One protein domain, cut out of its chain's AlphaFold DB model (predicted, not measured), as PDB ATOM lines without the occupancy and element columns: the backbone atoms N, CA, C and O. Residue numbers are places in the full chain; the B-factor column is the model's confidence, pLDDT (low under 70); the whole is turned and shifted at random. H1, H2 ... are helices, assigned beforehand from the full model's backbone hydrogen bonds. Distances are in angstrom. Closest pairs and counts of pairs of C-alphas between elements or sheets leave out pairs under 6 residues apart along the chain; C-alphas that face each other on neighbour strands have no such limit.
ATOM      1  N   VAL A 208     190.284 146.566 214.003       44.69
ATOM      2  CA  VAL A 208     190.168 147.866 214.697       44.69
ATOM      3  C   VAL A 208     190.630 149.018 213.793       44.69
ATOM      4  O   VAL A 208     190.046 150.103 213.814       44.69
ATOM      5  N   ALA A 209     191.638 148.785 212.944       49.16
ATOM      6  CA  ALA A 209     192.181 149.800 212.045       49.16
ATOM      7  C   ALA A 209     191.237 150.146 210.877       49.16
ATOM      8  O   ALA A 209     191.138 151.317 210.511       49.16
ATOM      9  N   ALA A 210     190.490 149.177 210.335       48.75
ATOM     10  CA  ALA A 210     189.616 149.381 209.176       48.75
ATOM     11  C   ALA A 210     188.500 150.423 209.405       48.75
ATOM     12  O   ALA A 210     188.067 151.076 208.455       48.75
ATOM     13  N   GLY A 211     188.051 150.609 210.654       52.16
ATOM     14  CA  GLY A 211     187.028 151.601 211.012       52.16
ATOM     15  C   GLY A 211     187.548 153.038 211.170       52.16
ATOM     16  O   GLY A 211     186.776 153.982 211.007       52.16
ATOM     17  N   ALA A 212     188.840 153.224 211.464       62.09
ATOM     18  CA  ALA A 212     189.438 154.537 211.755       62.09
ATOM     19  C   ALA A 212     190.415 155.031 210.667       62.09
ATOM     20  O   ALA A 212     190.549 156.245 210.448       62.09
ATOM     21  N   PHE A 213     191.061 154.097 209.963       74.94
ATOM     22  CA  PHE A 213     192.086 154.335 208.950       74.94
ATOM     23  C   PHE A 213     191.724 153.572 207.663       74.94
ATOM     24  O   PHE A 213     191.913 152.355 207.586       74.94
ATOM     25  N   PRO A 214     191.161 154.254 206.645       85.69
ATOM     26  CA  PRO A 214     190.805 153.597 205.393       85.69
ATOM     27  C   PRO A 214     192.054 152.982 204.755       85.69
ATOM     28  O   PRO A 214     193.095 153.626 204.699       85.69
ATOM     29  N   LEU A 215     191.930 151.747 204.260       89.88
ATOM     30  CA  LEU A 215     193.020 151.007 203.616       89.88
ATOM     31  C   LEU A 215     194.252 150.752 204.513       89.88
ATOM     32  O   LEU A 215     195.354 150.611 203.994       89.88
ATOM     33  N   ALA A 216     194.077 150.620 205.835       89.31
ATOM     34  CA  ALA A 216     195.170 150.341 206.780       89.31
ATOM     35  C   ALA A 216     196.054 149.131 206.404       89.31
ATOM     36  O   ALA A 216     197.238 149.105 206.732       89.31
ATOM     37  N   CYS A 217     195.510 148.151 205.674       90.50
ATOM     38  CA  CYS A 217     196.278 147.018 205.158       90.50
ATOM     39  C   CYS A 217     197.439 147.434 204.235       90.50
ATOM     40  O   CYS A 217     198.466 146.765 204.232       90.50
ATOM     41  N   LEU A 218     197.330 148.559 203.516       91.62
ATOM     42  CA  LEU A 218     198.406 149.104 202.676       91.62
ATOM     43  C   LEU A 218     199.549 149.727 203.489       91.62
ATOM     44  O   LEU A 218     200.607 149.976 202.927       91.62
ATOM     45  N   SER A 219     199.343 150.015 204.775       90.00
ATOM     46  CA  SER A 219     200.380 150.549 205.673       90.00
ATOM     47  C   SER A 219     200.995 149.470 206.567       90.00
ATOM     48  O   SER A 219     202.026 149.705 207.183       90.00
ATOM     49  N   ALA A 220     200.349 148.305 206.673       83.38
ATOM     50  CA  ALA A 220     200.789 147.201 207.526       83.38
ATOM     51  C   ALA A 220     201.733 146.221 206.811       83.38
ATOM     52  O   ALA A 220     202.357 145.382 207.454       83.38
ATOM     53  N   VAL A 221     201.816 146.313 205.484       79.19
ATOM     54  CA  VAL A 221     202.640 145.444 204.647       79.19
ATOM     55  C   VAL A 221     203.915 146.177 204.238       79.19
ATOM     56  O   VAL A 221     203.853 147.318 203.780       79.19
ATOM     57  N   SER A 222     205.052 145.496 204.376       76.19
ATOM     58  CA  SER A 222     206.349 145.902 203.831       76.19
ATOM     59  C   SER A 222     206.977 144.705 203.119       76.19
ATOM     60  O   SER A 222     206.885 143.581 203.619       76.19
ATOM     61  N   ASP A 223     207.562 144.929 201.943       70.12
ATOM     62  CA  ASP A 223     208.326 143.904 201.236       70.12
ATOM     63  C   ASP A 223     209.779 143.930 201.761       70.12
ATOM     64  O   ASP A 223     210.464 144.946 201.651       70.12
ATOM     65  N   PRO A 224     210.275 142.845 202.385       61.09
ATOM     66  CA  PRO A 224     211.641 142.790 202.899       61.09
ATOM     67  C   PRO A 224     212.711 142.658 201.799       61.09
ATOM     68  O   PRO A 224     213.898 142.789 202.100       61.09
ATOM     69  N   ALA A 225     212.329 142.373 200.548       62.94
ATOM     70  CA  ALA A 225     213.235 142.152 199.418       62.94
ATOM     71  C   ALA A 225     213.253 143.304 198.390       62.94
ATOM     72  O   ALA A 225     214.128 143.329 197.518       62.94
ATOM     73  N   GLY A 226     212.334 144.266 198.493       67.19
ATOM     74  CA  GLY A 226     212.187 145.393 197.576       67.19
ATOM     75  C   GLY A 226     211.296 146.489 198.164       67.19
ATOM     76  O   GLY A 226     210.508 146.241 199.063       67.19
ATOM     77  N   GLY A 227     211.444 147.728 197.693       82.69
ATOM     78  CA  GLY A 227     210.603 148.841 198.140       82.69
ATOM     79  C   GLY A 227     209.522 149.207 197.125       82.69
ATOM     80  O   GLY A 227     209.575 148.819 195.958       82.69
ATOM     81  N   TYR A 228     208.539 149.983 197.567       90.50
ATOM     82  CA  TYR A 228     207.464 150.483 196.717       90.50
ATOM     83  C   TYR A 228     207.874 151.812 196.094       90.50
ATOM     84  O   TYR A 228     208.397 152.685 196.780       90.50
ATOM     85  N   PHE A 229     207.631 151.977 194.799       92.62
ATOM     86  CA  PHE A 229     208.063 153.163 194.064       92.62
ATOM     87  C   PHE A 229     206.896 154.117 193.835       92.62
ATOM     88  O   PHE A 229     205.805 153.685 193.456       92.62
ATOM     89  N   ASP A 230     207.127 155.408 194.051       92.38
ATOM     90  CA  ASP A 230     206.181 156.455 193.663       92.38
ATOM     91  C   ASP A 230     206.367 156.906 192.199       92.38
ATOM     92  O   ASP A 230     207.241 156.415 191.478       92.38
ATOM     93  N   SER A 231     205.549 157.861 191.739       90.81
ATOM     94  CA  SER A 231     205.657 158.429 190.385       90.81
ATOM     95  C   SER A 231     206.981 159.139 190.093       90.81
ATOM     96  O   SER A 231     207.306 159.320 188.918       90.81
ATOM     97  N   ALA A 232     207.731 159.540 191.121       90.19
ATOM     98  CA  ALA A 232     209.045 160.165 191.001       90.19
ATOM     99  C   ALA A 232     210.196 159.140 191.072       90.19
ATOM    100  O   ALA A 232     211.356 159.509 190.882       90.19
ATOM    101  N   GLY A 233     209.889 157.861 191.313       90.38
ATOM    102  CA  GLY A 233     210.866 156.784 191.462       90.38
ATOM    103  C   GLY A 233     211.523 156.723 192.843       90.38
ATOM    104  O   GLY A 233     212.519 156.015 192.994       90.38
ATOM    105  N   ALA A 234     211.002 157.439 193.845       91.75
ATOM    106  CA  ALA A 234     211.481 157.312 195.216       91.75
ATOM    107  C   ALA A 234     210.947 156.026 195.858       91.75
ATOM    108  O   ALA A 234     209.848 155.565 195.544       91.75
ATOM    109  N   VAL A 235     211.755 155.451 196.745       92.25
ATOM    110  CA  VAL A 235     211.488 154.167 197.399       92.25
ATOM    111  C   VAL A 235     210.799 154.394 198.739       92.25
ATOM    112  O   VAL A 235     211.240 155.230 199.527       92.25
ATOM    113  N   HIS A 236     209.750 153.621 199.003       91.25
ATOM    114  CA  HIS A 236     208.947 153.655 200.222       91.25
ATOM    115  C   HIS A 236     208.846 152.263 200.845       91.25
ATOM    116  O   HIS A 236     208.731 151.265 200.132       91.25
ATOM    117  N   ASP A 237     208.810 152.210 202.176       88.62
ATOM    118  CA  ASP A 237     208.739 150.953 202.938       88.62
ATOM    119  C   ASP A 237     207.375 150.257 202.823       88.62
ATOM    120  O   ASP A 237     207.260 149.053 203.038       88.62
ATOM    121  N   THR A 238     206.323 151.014 202.494       92.31
ATOM    122  CA  THR A 238     204.948 150.506 202.416       92.31
ATOM    123  C   THR A 238     204.262 150.937 201.122       92.31
ATOM    124  O   THR A 238     204.546 152.027 200.605       92.31
ATOM    125  N   PRO A 239     203.291 150.148 200.622       94.06
ATOM    126  CA  PRO A 239     202.481 150.551 199.480       94.06
ATOM    127  C   PRO A 239     201.750 151.877 199.717       94.06
ATOM    128  O   PRO A 239     201.618 152.687 198.801       94.06
ATOM    129  N   TRP A 240     201.271 152.106 200.945       94.38
ATOM    130  CA  TRP A 240     200.577 153.342 201.298       94.38
ATOM    131  C   TRP A 240     201.466 154.579 201.133       94.38
ATOM    132  O   TRP A 240     201.010 155.564 200.554       94.38
ATOM    133  N   GLY A 241     202.731 154.516 201.566       93.12
ATOM    134  CA  GLY A 241     203.678 155.629 201.422       93.12
ATOM    135  C   GLY A 241     203.888 156.038 199.961       93.12
ATOM    136  O   GLY A 241     203.752 157.214 199.616       93.12
ATOM    137  N   ALA A 242     204.091 155.056 199.076       94.75
ATOM    138  CA  ALA A 242     204.237 155.304 197.642       94.75
ATOM    139  C   ALA A 242     202.962 155.893 197.008       94.75
ATOM    140  O   ALA A 242     203.031 156.804 196.174       94.75
ATOM    141  N   ILE A 243     201.785 155.409 197.422       95.62
ATOM    142  CA  ILE A 243     200.483 155.914 196.961       95.62
ATOM    143  C   ILE A 243     200.262 157.360 197.413       95.62
ATOM    144  O   ILE A 243     199.800 158.175 196.618       95.62
ATOM    145  N   GLU A 244     200.580 157.695 198.662       94.69
ATOM    146  CA  GLU A 244     200.403 159.041 199.212       94.69
ATOM    147  C   GLU A 244     201.319 160.066 198.528       94.69
ATOM    148  O   GLU A 244     200.859 161.147 198.138       94.69
ATOM    149  N   ALA A 245     202.583 159.700 198.295       94.50
ATOM    150  CA  ALA A 245     203.530 160.516 197.541       94.50
ATOM    151  C   ALA A 245     203.046 160.747 196.099       94.50
ATOM    152  O   ALA A 245     202.913 161.890 195.655       94.50
ATOM    153  N   THR A 246     202.664 159.671 195.403       95.44
ATOM    154  CA  THR A 246     202.147 159.733 194.025       95.44
ATOM    155  C   THR A 246     200.851 160.533 193.930       95.44
ATOM    156  O   THR A 246     200.655 161.314 193.002       95.44
ATOM    157  N   TYR A 247     199.943 160.368 194.891       95.19
ATOM    158  CA  TYR A 247     198.698 161.127 194.941       95.19
ATOM    159  C   TYR A 247     198.981 162.623 195.079       95.19
ATOM    160  O   TYR A 247     198.371 163.435 194.379       95.19
ATOM    161  N   THR A 248     199.908 162.995 195.960       93.56
ATOM    162  CA  THR A 248     200.284 164.393 196.199       93.56
ATOM    163  C   THR A 248     200.876 165.026 194.943       93.56
ATOM    164  O   THR A 248     200.414 166.095 194.543       93.56
ATOM    165  N   ASP A 249     201.807 164.332 194.283       92.00
ATOM    166  CA  ASP A 249     202.422 164.739 193.013       92.00
ATOM    167  C   ASP A 249     201.372 164.943 191.908       92.00
ATOM    168  O   ASP A 249     201.292 165.997 191.279       92.00
ATOM    169  N   ARG A 250     200.479 163.962 191.725       91.25
ATOM    170  CA  ARG A 250     199.483 163.986 190.644       91.25
ATOM    171  C   ARG A 250     198.335 164.954 190.880       91.25
ATOM    172  O   ARG A 250     197.766 165.438 189.911       91.25
ATOM    173  N   THR A 251     197.950 165.212 192.127       89.56
ATOM    174  CA  THR A 251     196.770 166.040 192.444       89.56
ATOM    175  C   THR A 251     197.111 167.449 192.921       89.56
ATOM    176  O   THR A 251     196.201 168.261 193.076       89.56
ATOM    177  N   GLY A 252     198.391 167.755 193.160       85.69
ATOM    178  CA  GLY A 252     198.814 169.030 193.741       85.69
ATOM    179  C   GLY A 252     198.455 169.174 195.226       85.69
ATOM    180  O   GLY A 252     198.209 170.287 195.686       85.69
ATOM    181  N   GLY A 253     198.393 168.062 195.970       78.44
ATOM    182  CA  GLY A 253     198.116 168.064 197.416       78.44
ATOM    183  C   GLY A 253     196.633 168.055 197.800       78.44
ATOM    184  O   GLY A 253     196.239 168.695 198.774       78.44
ATOM    185  N   GLY A 254     195.794 167.335 197.048       82.69
ATOM    186  CA  GLY A 254     194.389 167.118 197.404       82.69
ATOM    187  C   GLY A 254     194.193 166.352 198.725       82.69
ATOM    188  O   GLY A 254     195.134 165.875 199.357       82.69
ATOM    189  N   ASN A 255     192.939 166.179 199.153       88.69
ATOM    190  CA  ASN A 255     192.637 165.418 200.367       88.69
ATOM    191  C   ASN A 255     192.739 163.899 200.117       88.69
ATOM    192  O   ASN A 255     191.746 163.239 199.784       88.69
ATOM    193  N   VAL A 256     193.938 163.347 200.328       91.50
ATOM    194  CA  VAL A 256     194.232 161.911 200.174       91.50
ATOM    195  C   VAL A 256     193.347 161.033 201.062       91.50
ATOM    196  O   VAL A 256     192.919 159.962 200.638       91.50
ATOM    197  N   ARG A 257     192.964 161.504 202.259       90.75
ATOM    198  CA  ARG A 257     192.085 160.759 203.178       90.75
ATOM    199  C   ARG A 257     190.691 160.560 202.585       90.75
ATOM    200  O   ARG A 257     190.128 159.474 202.709       90.75
ATOM    201  N   THR A 258     190.135 161.573 201.923       91.88
ATOM    202  CA  THR A 258     188.842 161.445 201.234       91.88
ATOM    203  C   THR A 258     188.927 160.430 200.099       91.88
ATOM    204  O   THR A 258     188.062 159.561 200.004       91.88
ATOM    205  N   PHE A 259     189.989 160.482 199.293       93.69
ATOM    206  CA  PHE A 259     190.232 159.484 198.250       93.69
ATOM    207  C   PHE A 259     190.337 158.067 198.837       93.69
ATOM    208  O   PHE A 259     189.663 157.153 198.365       93.69
ATOM    209  N   ALA A 260     191.090 157.902 199.926       93.62
ATOM    210  CA  ALA A 260     191.256 156.632 200.625       93.62
ATOM    211  C   ALA A 260     189.922 156.049 201.108       93.62
ATOM    212  O   ALA A 260     189.652 154.872 200.886       93.62
ATOM    213  N   MET A 261     189.058 156.867 201.725       92.25
ATOM    214  CA  MET A 261     187.726 156.433 202.174       92.25
ATOM    215  C   MET A 261     186.851 155.974 201.005       92.25
ATOM    216  O   MET A 261     186.162 154.957 201.100       92.25
ATOM    217  N   GLN A 262     186.890 156.702 199.888       93.81
ATOM    218  CA  GLN A 262     186.127 156.340 198.698       93.81
ATOM    219  C   GLN A 262     186.625 155.022 198.095       93.81
ATOM    220  O   GLN A 262     185.814 154.155 197.776       93.81
ATOM    221  N   VAL A 263     187.940 154.819 197.993       94.19
ATOM    222  CA  VAL A 263     188.515 153.553 197.515       94.19
ATOM    223  C   VAL A 263     188.224 152.406 198.490       94.19
ATOM    224  O   VAL A 263     187.834 151.327 198.049       94.19
ATOM    225  N   ALA A 264     188.314 152.638 199.803       91.94
ATOM    226  CA  ALA A 264     187.981 151.645 200.828       91.94
ATOM    227  C   ALA A 264     186.521 151.170 200.742       91.94
ATOM    228  O   ALA A 264     186.239 150.006 201.015       91.94
ATOM    229  N   SER A 265     185.595 152.030 200.299       91.12
ATOM    230  CA  SER A 265     184.193 151.640 200.078       91.12
ATOM    231  C   SER A 265     184.002 150.602 198.959       91.12
ATOM    232  O   SER A 265     182.945 149.980 198.878       91.12
ATOM    233  N   LEU A 266     185.019 150.390 198.115       91.38
ATOM    234  CA  LEU A 266     185.037 149.377 197.055       91.38
ATOM    235  C   LEU A 266     185.660 148.044 197.510       91.38
ATOM    236  O   LEU A 266     185.807 147.122 196.703       91.38
ATOM    237  N   CYS A 267     186.090 147.933 198.769       90.25
ATOM    238  CA  CYS A 267     186.673 146.700 199.287       90.25
ATOM    239  C   CYS A 267     185.613 145.593 199.431       90.25
ATOM    240  O   CYS A 267     184.490 145.863 199.862       90.25
ATOM    241  N   PRO A 268     185.956 144.331 199.109       86.31
ATOM    242  CA  PRO A 268     185.047 143.212 199.314       86.31
ATOM    243  C   PRO A 268     184.797 142.983 200.810       86.31
ATOM    244  O   PRO A 268     185.693 143.156 201.641       86.31
ATOM    245  N   LYS A 269     183.578 142.552 201.151       83.06
ATOM    246  CA  LYS A 269     183.246 142.117 202.515       83.06
ATOM    247  C   LYS A 269     184.081 140.878 202.866       83.06
ATOM    248  O   LYS A 269     184.149 139.958 202.059       83.06
ATOM    249  N   GLY A 270     184.697 140.861 204.050       80.06
ATOM    250  CA  GLY A 270     185.553 139.747 204.487       80.06
ATOM    251  C   GLY A 270     186.906 139.676 203.768       80.06
ATOM    252  O   GLY A 270     187.406 138.591 203.498       80.06
ATOM    253  N   CYS A 271     187.480 140.822 203.388       84.50
ATOM    254  CA  CYS A 271     188.809 140.882 202.781       84.50
ATOM    255  C   CYS A 271     189.887 140.308 203.719       84.50
ATOM    256  O   CYS A 271     190.108 140.857 204.794       84.50
ATOM    257  N   ASP A 272     190.604 139.272 203.268       83.44
ATOM    258  CA  ASP A 272     191.667 138.588 204.030       83.44
ATOM    259  C   ASP A 272     192.927 139.437 204.276       83.44
ATOM    260  O   ASP A 272     193.757 139.079 205.103       83.44
ATOM    261  N   CYS A 273     193.077 140.557 203.561       85.62
ATOM    262  CA  CYS A 273     194.237 141.452 203.638       85.62
ATOM    263  C   CYS A 273     195.592 140.732 203.489       85.62
ATOM    264  O   CYS A 273     196.604 141.211 203.995       85.62
ATOM    265  N   SER A 274     195.614 139.607 202.768       86.50
ATOM    266  CA  SER A 274     196.835 138.868 202.436       86.50
ATOM    267  C   SER A 274     197.816 139.723 201.626       86.50
ATOM    268  O   SER A 274     197.397 140.602 200.870       86.50
ATOM    269  N   LEU A 275     199.120 139.442 201.748       84.94
ATOM    270  CA  LEU A 275     200.196 140.161 201.049       84.94
ATOM    271  C   LEU A 275     199.916 140.307 199.543       84.94
ATOM    272  O   LEU A 275     199.848 141.422 199.031       84.94
ATOM    273  N   GLU A 276     199.642 139.193 198.859       87.12
ATOM    274  CA  GLU A 276     199.353 139.164 197.419       87.12
ATOM    275  C   GLU A 276     198.154 140.053 197.049       87.12
ATOM    276  O   GLU A 276     198.176 140.794 196.058       87.12
ATOM    277  N   ARG A 277     197.103 140.038 197.880       88.44
ATOM    278  CA  ARG A 277     195.915 140.870 197.674       88.44
ATOM    279  C   ARG A 277     196.224 142.344 197.902       88.44
ATOM    280  O   ARG A 277     195.766 143.172 197.116       88.44
ATOM    281  N   VAL A 278     196.968 142.683 198.952       90.81
ATOM    282  CA  VAL A 278     197.368 144.062 199.270       90.81
ATOM    283  C   VAL A 278     198.223 144.638 198.143       90.81
ATOM    284  O   VAL A 278     197.916 145.723 197.650       90.81
ATOM    285  N   GLU A 279     199.207 143.889 197.649       90.25
ATOM    286  CA  GLU A 279     200.029 144.284 196.499       90.25
ATOM    287  C   GLU A 279     199.205 144.443 195.219       90.25
ATOM    288  O   GLU A 279     199.387 145.402 194.465       90.25
ATOM    289  N   GLY A 280     198.251 143.538 194.979       91.56
ATOM    290  CA  GLY A 280     197.295 143.663 193.882       91.56
ATOM    291  C   GLY A 280     196.469 144.948 193.978       91.56
ATOM    292  O   GLY A 280     196.346 145.684 193.000       91.56
ATOM    293  N   CYS A 281     195.948 145.267 195.165       93.38
ATOM    294  CA  CYS A 281     195.214 146.509 195.411       93.38
ATOM    295  C   CYS A 281     196.094 147.742 195.186       93.38
ATOM    296  O   CYS A 281     195.663 148.678 194.512       93.38
ATOM    297  N   ALA A 282     197.320 147.729 195.713       93.94
ATOM    298  CA  ALA A 282     198.278 148.812 195.555       93.94
ATOM    299  C   ALA A 282     198.565 149.091 194.075       93.94
ATOM    300  O   ALA A 282     198.460 150.235 193.639       93.94
ATOM    301  N   ARG A 283     198.815 148.043 193.277       93.81
ATOM    302  CA  ARG A 283     199.034 148.156 191.826       93.81
ATOM    303  C   ARG A 283     197.854 148.800 191.098       93.81
ATOM    304  O   ARG A 283     198.060 149.654 190.238       93.81
ATOM    305  N   LEU A 284     196.618 148.433 191.441       95.38
ATOM    306  CA  LEU A 284     195.421 149.021 190.825       95.38
ATOM    307  C   LEU A 284     195.252 150.502 191.183       95.38
ATOM    308  O   LEU A 284     194.926 151.313 190.312       95.38
ATOM    309  N   ILE A 285     195.499 150.860 192.446       95.88
ATOM    310  CA  ILE A 285     195.435 152.249 192.913       95.88
ATOM    311  C   ILE A 285     196.525 153.078 192.226       95.88
ATOM    312  O   ILE A 285     196.206 154.101 191.624       95.88
ATOM    313  N   MET A 286     197.773 152.611 192.219       95.19
ATOM    314  CA  MET A 286     198.897 153.287 191.561       95.19
ATOM    315  C   MET A 286     198.639 153.516 190.070       95.19
ATOM    316  O   MET A 286     198.705 154.651 189.602       95.19
ATOM    317  N   ARG A 287     198.187 152.485 189.343       95.19
ATOM    318  CA  ARG A 287     197.808 152.598 187.924       95.19
ATOM    319  C   ARG A 287     196.733 153.659 187.684       95.19
ATOM    320  O   ARG A 287     196.716 154.297 186.631       95.19
ATOM    321  N   SER A 288     195.806 153.836 188.628       94.88
ATOM    322  CA  SER A 288     194.785 154.880 188.533       94.88
ATOM    323  C   SER A 288     195.351 156.285 188.729       94.88
ATOM    324  O   SER A 288     194.935 157.196 188.020       94.88
ATOM    325  N   LEU A 289     196.326 156.452 189.627       95.19
ATOM    326  CA  LEU A 289     196.983 157.734 189.876       95.19
ATOM    327  C   LEU A 289     197.917 158.124 188.727       95.19
ATOM    328  O   LEU A 289     197.900 159.267 188.287       95.19
ATOM    329  N   GLU A 290     198.670 157.172 188.177       93.44
ATOM    330  CA  GLU A 290     199.555 157.399 187.024       93.44
ATOM    331  C   GLU A 290     198.796 157.829 185.764       93.44
ATOM    332  O   GLU A 290     199.307 158.598 184.952       93.44
ATOM    333  N   ARG A 291     197.567 157.330 185.594       93.31
ATOM    334  CA  ARG A 291     196.685 157.661 184.465       93.31
ATOM    335  C   ARG A 291     195.793 158.869 184.733       93.31
ATOM    336  O   ARG A 291     195.058 159.283 183.831       93.31
ATOM    337  N   PHE A 292     195.793 159.389 185.956       94.25
ATOM    338  CA  PHE A 292     194.965 160.524 186.318       94.25
ATOM    339  C   PHE A 292     195.522 161.808 185.702       94.25
ATOM    340  O   PHE A 292     196.713 162.099 185.774       94.25
ATOM    341  N   ASP A 293     194.619 162.575 185.105       90.06
ATOM    342  CA  ASP A 293     194.904 163.862 184.490       90.06
ATOM    343  C   ASP A 293     194.069 164.929 185.215       90.06
ATOM    344  O   ASP A 293     192.839 164.937 185.060       90.06
ATOM    345  N   PRO A 294     194.701 165.823 185.996       87.25
ATOM    346  CA  PRO A 294     194.007 166.874 186.740       87.25
ATOM    347  C   PRO A 294     193.164 167.803 185.865       87.25
ATOM    348  O   PRO A 294     192.179 168.366 186.340       87.25
ATOM    349  N   ALA A 295     193.494 167.948 184.576       87.00
ATOM    350  CA  ALA A 295     192.704 168.762 183.655       87.00
ATOM    351  C   ALA A 295     191.348 168.118 183.305       87.00
ATOM    352  O   ALA A 295     190.434 168.806 182.851       87.00
ATOM    353  N   LYS A 296     191.202 166.801 183.508       84.31
ATOM    354  CA  LYS A 296     190.006 166.022 183.144       84.31
ATOM    355  C   LYS A 296     189.084 165.718 184.325       84.31
ATOM    356  O   LYS A 296     187.994 165.186 184.112       84.31
ATOM    357  N   GLY A 297     189.476 166.041 185.556       81.12
ATOM    358  CA  GLY A 297     188.634 165.824 186.729       81.12
ATOM    359  C   GLY A 297     189.273 166.289 188.033       81.12
ATOM    360  O   GLY A 297     190.486 166.368 188.150       81.12
ATOM    361  N   ALA A 298     188.437 166.559 189.039       81.56
ATOM    362  CA  ALA A 298     188.879 167.063 190.344       81.56
ATOM    363  C   ALA A 298     189.399 165.972 191.304       81.56
ATOM    364  O   ALA A 298     189.959 166.289 192.349       81.56
ATOM    365  N   SER A 299     189.176 164.689 191.001       89.69
ATOM    366  CA  SER A 299     189.598 163.570 191.849       89.69
ATOM    367  C   SER A 299     189.957 162.345 191.006       89.69
ATOM    368  O   SER A 299     189.242 162.059 190.040       89.69
ATOM    369  N   PRO A 300     190.991 161.574 191.388       93.62
ATOM    370  CA  PRO A 300     191.331 160.309 190.739       93.62
ATOM    371  C   PRO A 300     190.337 159.174 191.039       93.62
ATOM    372  O   PRO A 300     190.375 158.133 190.382       93.62
ATOM    373  N   PHE A 301     189.413 159.353 191.993       95.19
ATOM    374  CA  PHE A 301     188.498 158.292 192.429       95.19
ATOM    375  C   PHE A 301     187.649 157.652 191.314       95.19
ATOM    376  O   PHE A 301     187.582 156.424 191.283       95.19
ATOM    377  N   PRO A 302     187.018 158.389 190.377       94.69
ATOM    378  CA  PRO A 302     186.219 157.763 189.319       94.69
ATOM    379  C   PRO A 302     187.039 156.814 188.437       94.69
ATOM    380  O   PRO A 302     186.550 155.757 188.041       94.69
ATOM    381  N   LEU A 303     188.301 157.168 188.174       94.19
ATOM    382  CA  LEU A 303     189.227 156.338 187.410       94.19
ATOM    383  C   LEU A 303     189.672 155.114 188.217       94.19
ATOM    384  O   LEU A 303     189.652 154.003 187.688       94.19
ATOM    385  N   ALA A 304     189.995 155.301 189.500       94.81
ATOM    386  CA  ALA A 304     190.310 154.206 190.417       94.81
ATOM    387  C   ALA A 304     189.153 153.204 190.512       94.81
ATOM    388  O   ALA A 304     189.360 152.004 190.357       94.81
ATOM    389  N   LYS A 305     187.918 153.695 190.677       95.56
ATOM    390  CA  LYS A 305     186.710 152.869 190.717       95.56
ATOM    391  C   LYS A 305     186.557 152.040 189.448       95.56
ATOM    392  O   LYS A 305     186.347 150.837 189.552       95.56
ATOM    393  N   LYS A 306     186.698 152.665 188.276       94.69
ATOM    394  CA  LYS A 306     186.601 151.967 186.990       94.69
ATOM    395  C   LYS A 306     187.657 150.864 186.866       94.69
ATOM    396  O   LYS A 306     187.300 149.724 186.622       94.69
ATOM    397  N   ILE A 307     188.930 151.182 187.113       94.69
ATOM    398  CA  ILE A 307     190.033 150.210 187.023       94.69
ATOM    399  C   ILE A 307     189.825 149.040 187.992       94.69
ATOM    400  O   ILE A 307     190.009 147.887 187.613       94.69
ATOM    401  N   ILE A 308     189.419 149.321 189.233       93.00
ATOM    402  CA  ILE A 308     189.189 148.287 190.247       93.00
ATOM    403  C   ILE A 308     188.007 147.386 189.862       93.00
ATOM    404  O   ILE A 308     188.084 146.179 190.068       93.00
ATOM    405  N   GLN A 309     186.927 147.949 189.313       90.69
ATOM    406  CA  GLN A 309     185.758 147.181 188.870       90.69
ATOM    407  C   GLN A 309     186.051 146.339 187.622       90.69
ATOM    408  O   GLN A 309     185.628 145.187 187.565       90.69
ATOM    409  N   ASP A 310     186.797 146.886 186.659       90.06
ATOM    410  CA  ASP A 310     187.165 146.186 185.424       90.06
ATOM    411  C   ASP A 310     188.054 144.960 185.723       90.06
ATOM    412  O   ASP A 310     187.853 143.893 185.148       90.06
ATOM    413  N   GLU A 311     189.003 145.081 186.657       85.94
ATOM    414  CA  GLU A 311     189.967 144.016 186.989       85.94
ATOM    415  C   GLU A 311     189.416 142.980 187.983       85.94
ATOM    416  O   GLU A 311     189.826 141.823 187.963       85.94
ATOM    417  N   ARG A 312     188.474 143.359 188.858       81.25
ATOM    418  CA  ARG A 312     187.843 142.423 189.812       81.25
ATOM    419  C   ARG A 312     186.607 141.713 189.251       81.25
ATOM    420  O   ARG A 312     186.083 140.821 189.914       81.25
ATOM    421  N   GLY A 313     186.158 142.095 188.055       64.44
ATOM    422  CA  GLY A 313     184.838 141.752 187.538       64.44
ATOM    423  C   GLY A 313     183.748 142.548 188.261       64.44
ATOM    424  O   GLY A 313     183.849 142.834 189.455       64.44
TER     425      GLY A 313
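Overview. This is residues 208 to 313 of the 315 residues of the protein "DUF4373 domain-containing protein" of Collinsella sp. BA40 (UniProt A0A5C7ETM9). Two long helices, H3 and H5, lie side by side and nearly parallel in the core, while H6 folds back across H5 and H4 packs beside H6. Tiny H2 packs on the beginning of H3, H1 lies off at one corner, and residues 221 to 238 form a long loop between H2 and H3. The printed part has 106 residues with six named helices, H1 to H6 in chain order, and no named strand: all helix. It is compact and rounded, with a radius of gyration of the C-alphas of 13.0 A and spans of 36 by 30 by 26 A.

Arrangement. H1, residues 208 to 212, touches no helix. H2, residues 217 to 220, touches H3, residues 239 to 251, closest at the C-alphas of Leu 218 and Trp 240, 5.0 A. H4, residues 256 to 264, and H3 only just touch, with 3 pairs of C-alphas within 8 A, the closest those of Glu 244 and Val 256, 6.9 A. H5, residues 275 to 290, touches H3 at a shallow tilt of 9 degrees, the same way; the closest C-alphas, of Pro 239 and Ala 282, are 6.0 A apart. H6, residues 301 to 312, forms a helical hairpin with H5 at a steep tilt of 44 degrees, closest at C-alphas 288 and 304, 4.9 A. H6 also touches H4, closest at C-alphas 259 and 301, 6.2 A. Every O i to N i+4 pair is within hydrogen-bond range in H3, H4, H5 and H6; H1 has 0 of 1, with 1 of 2 O i to N i+3 pairs, and H2 is too short for an i+4 pair.

Along the chain. H1 begins at C-alpha 208 (190.168, 147.866, 214.697). H3 measures 17.9 A, H4 12.0 A, H5 22.2 A and H6 16.1 A, ending at C-alpha 312 (187.843, 142.423, 189.812).

Size, cuts and confidence. The C-alphas of Val 208 and Ala 295, 37.5 A apart, are the farthest pair. The printed part has no cut; the link from H2 to H3 is long. Residues 208 to 212, 224 to 226 and 313 have pLDDT under 70.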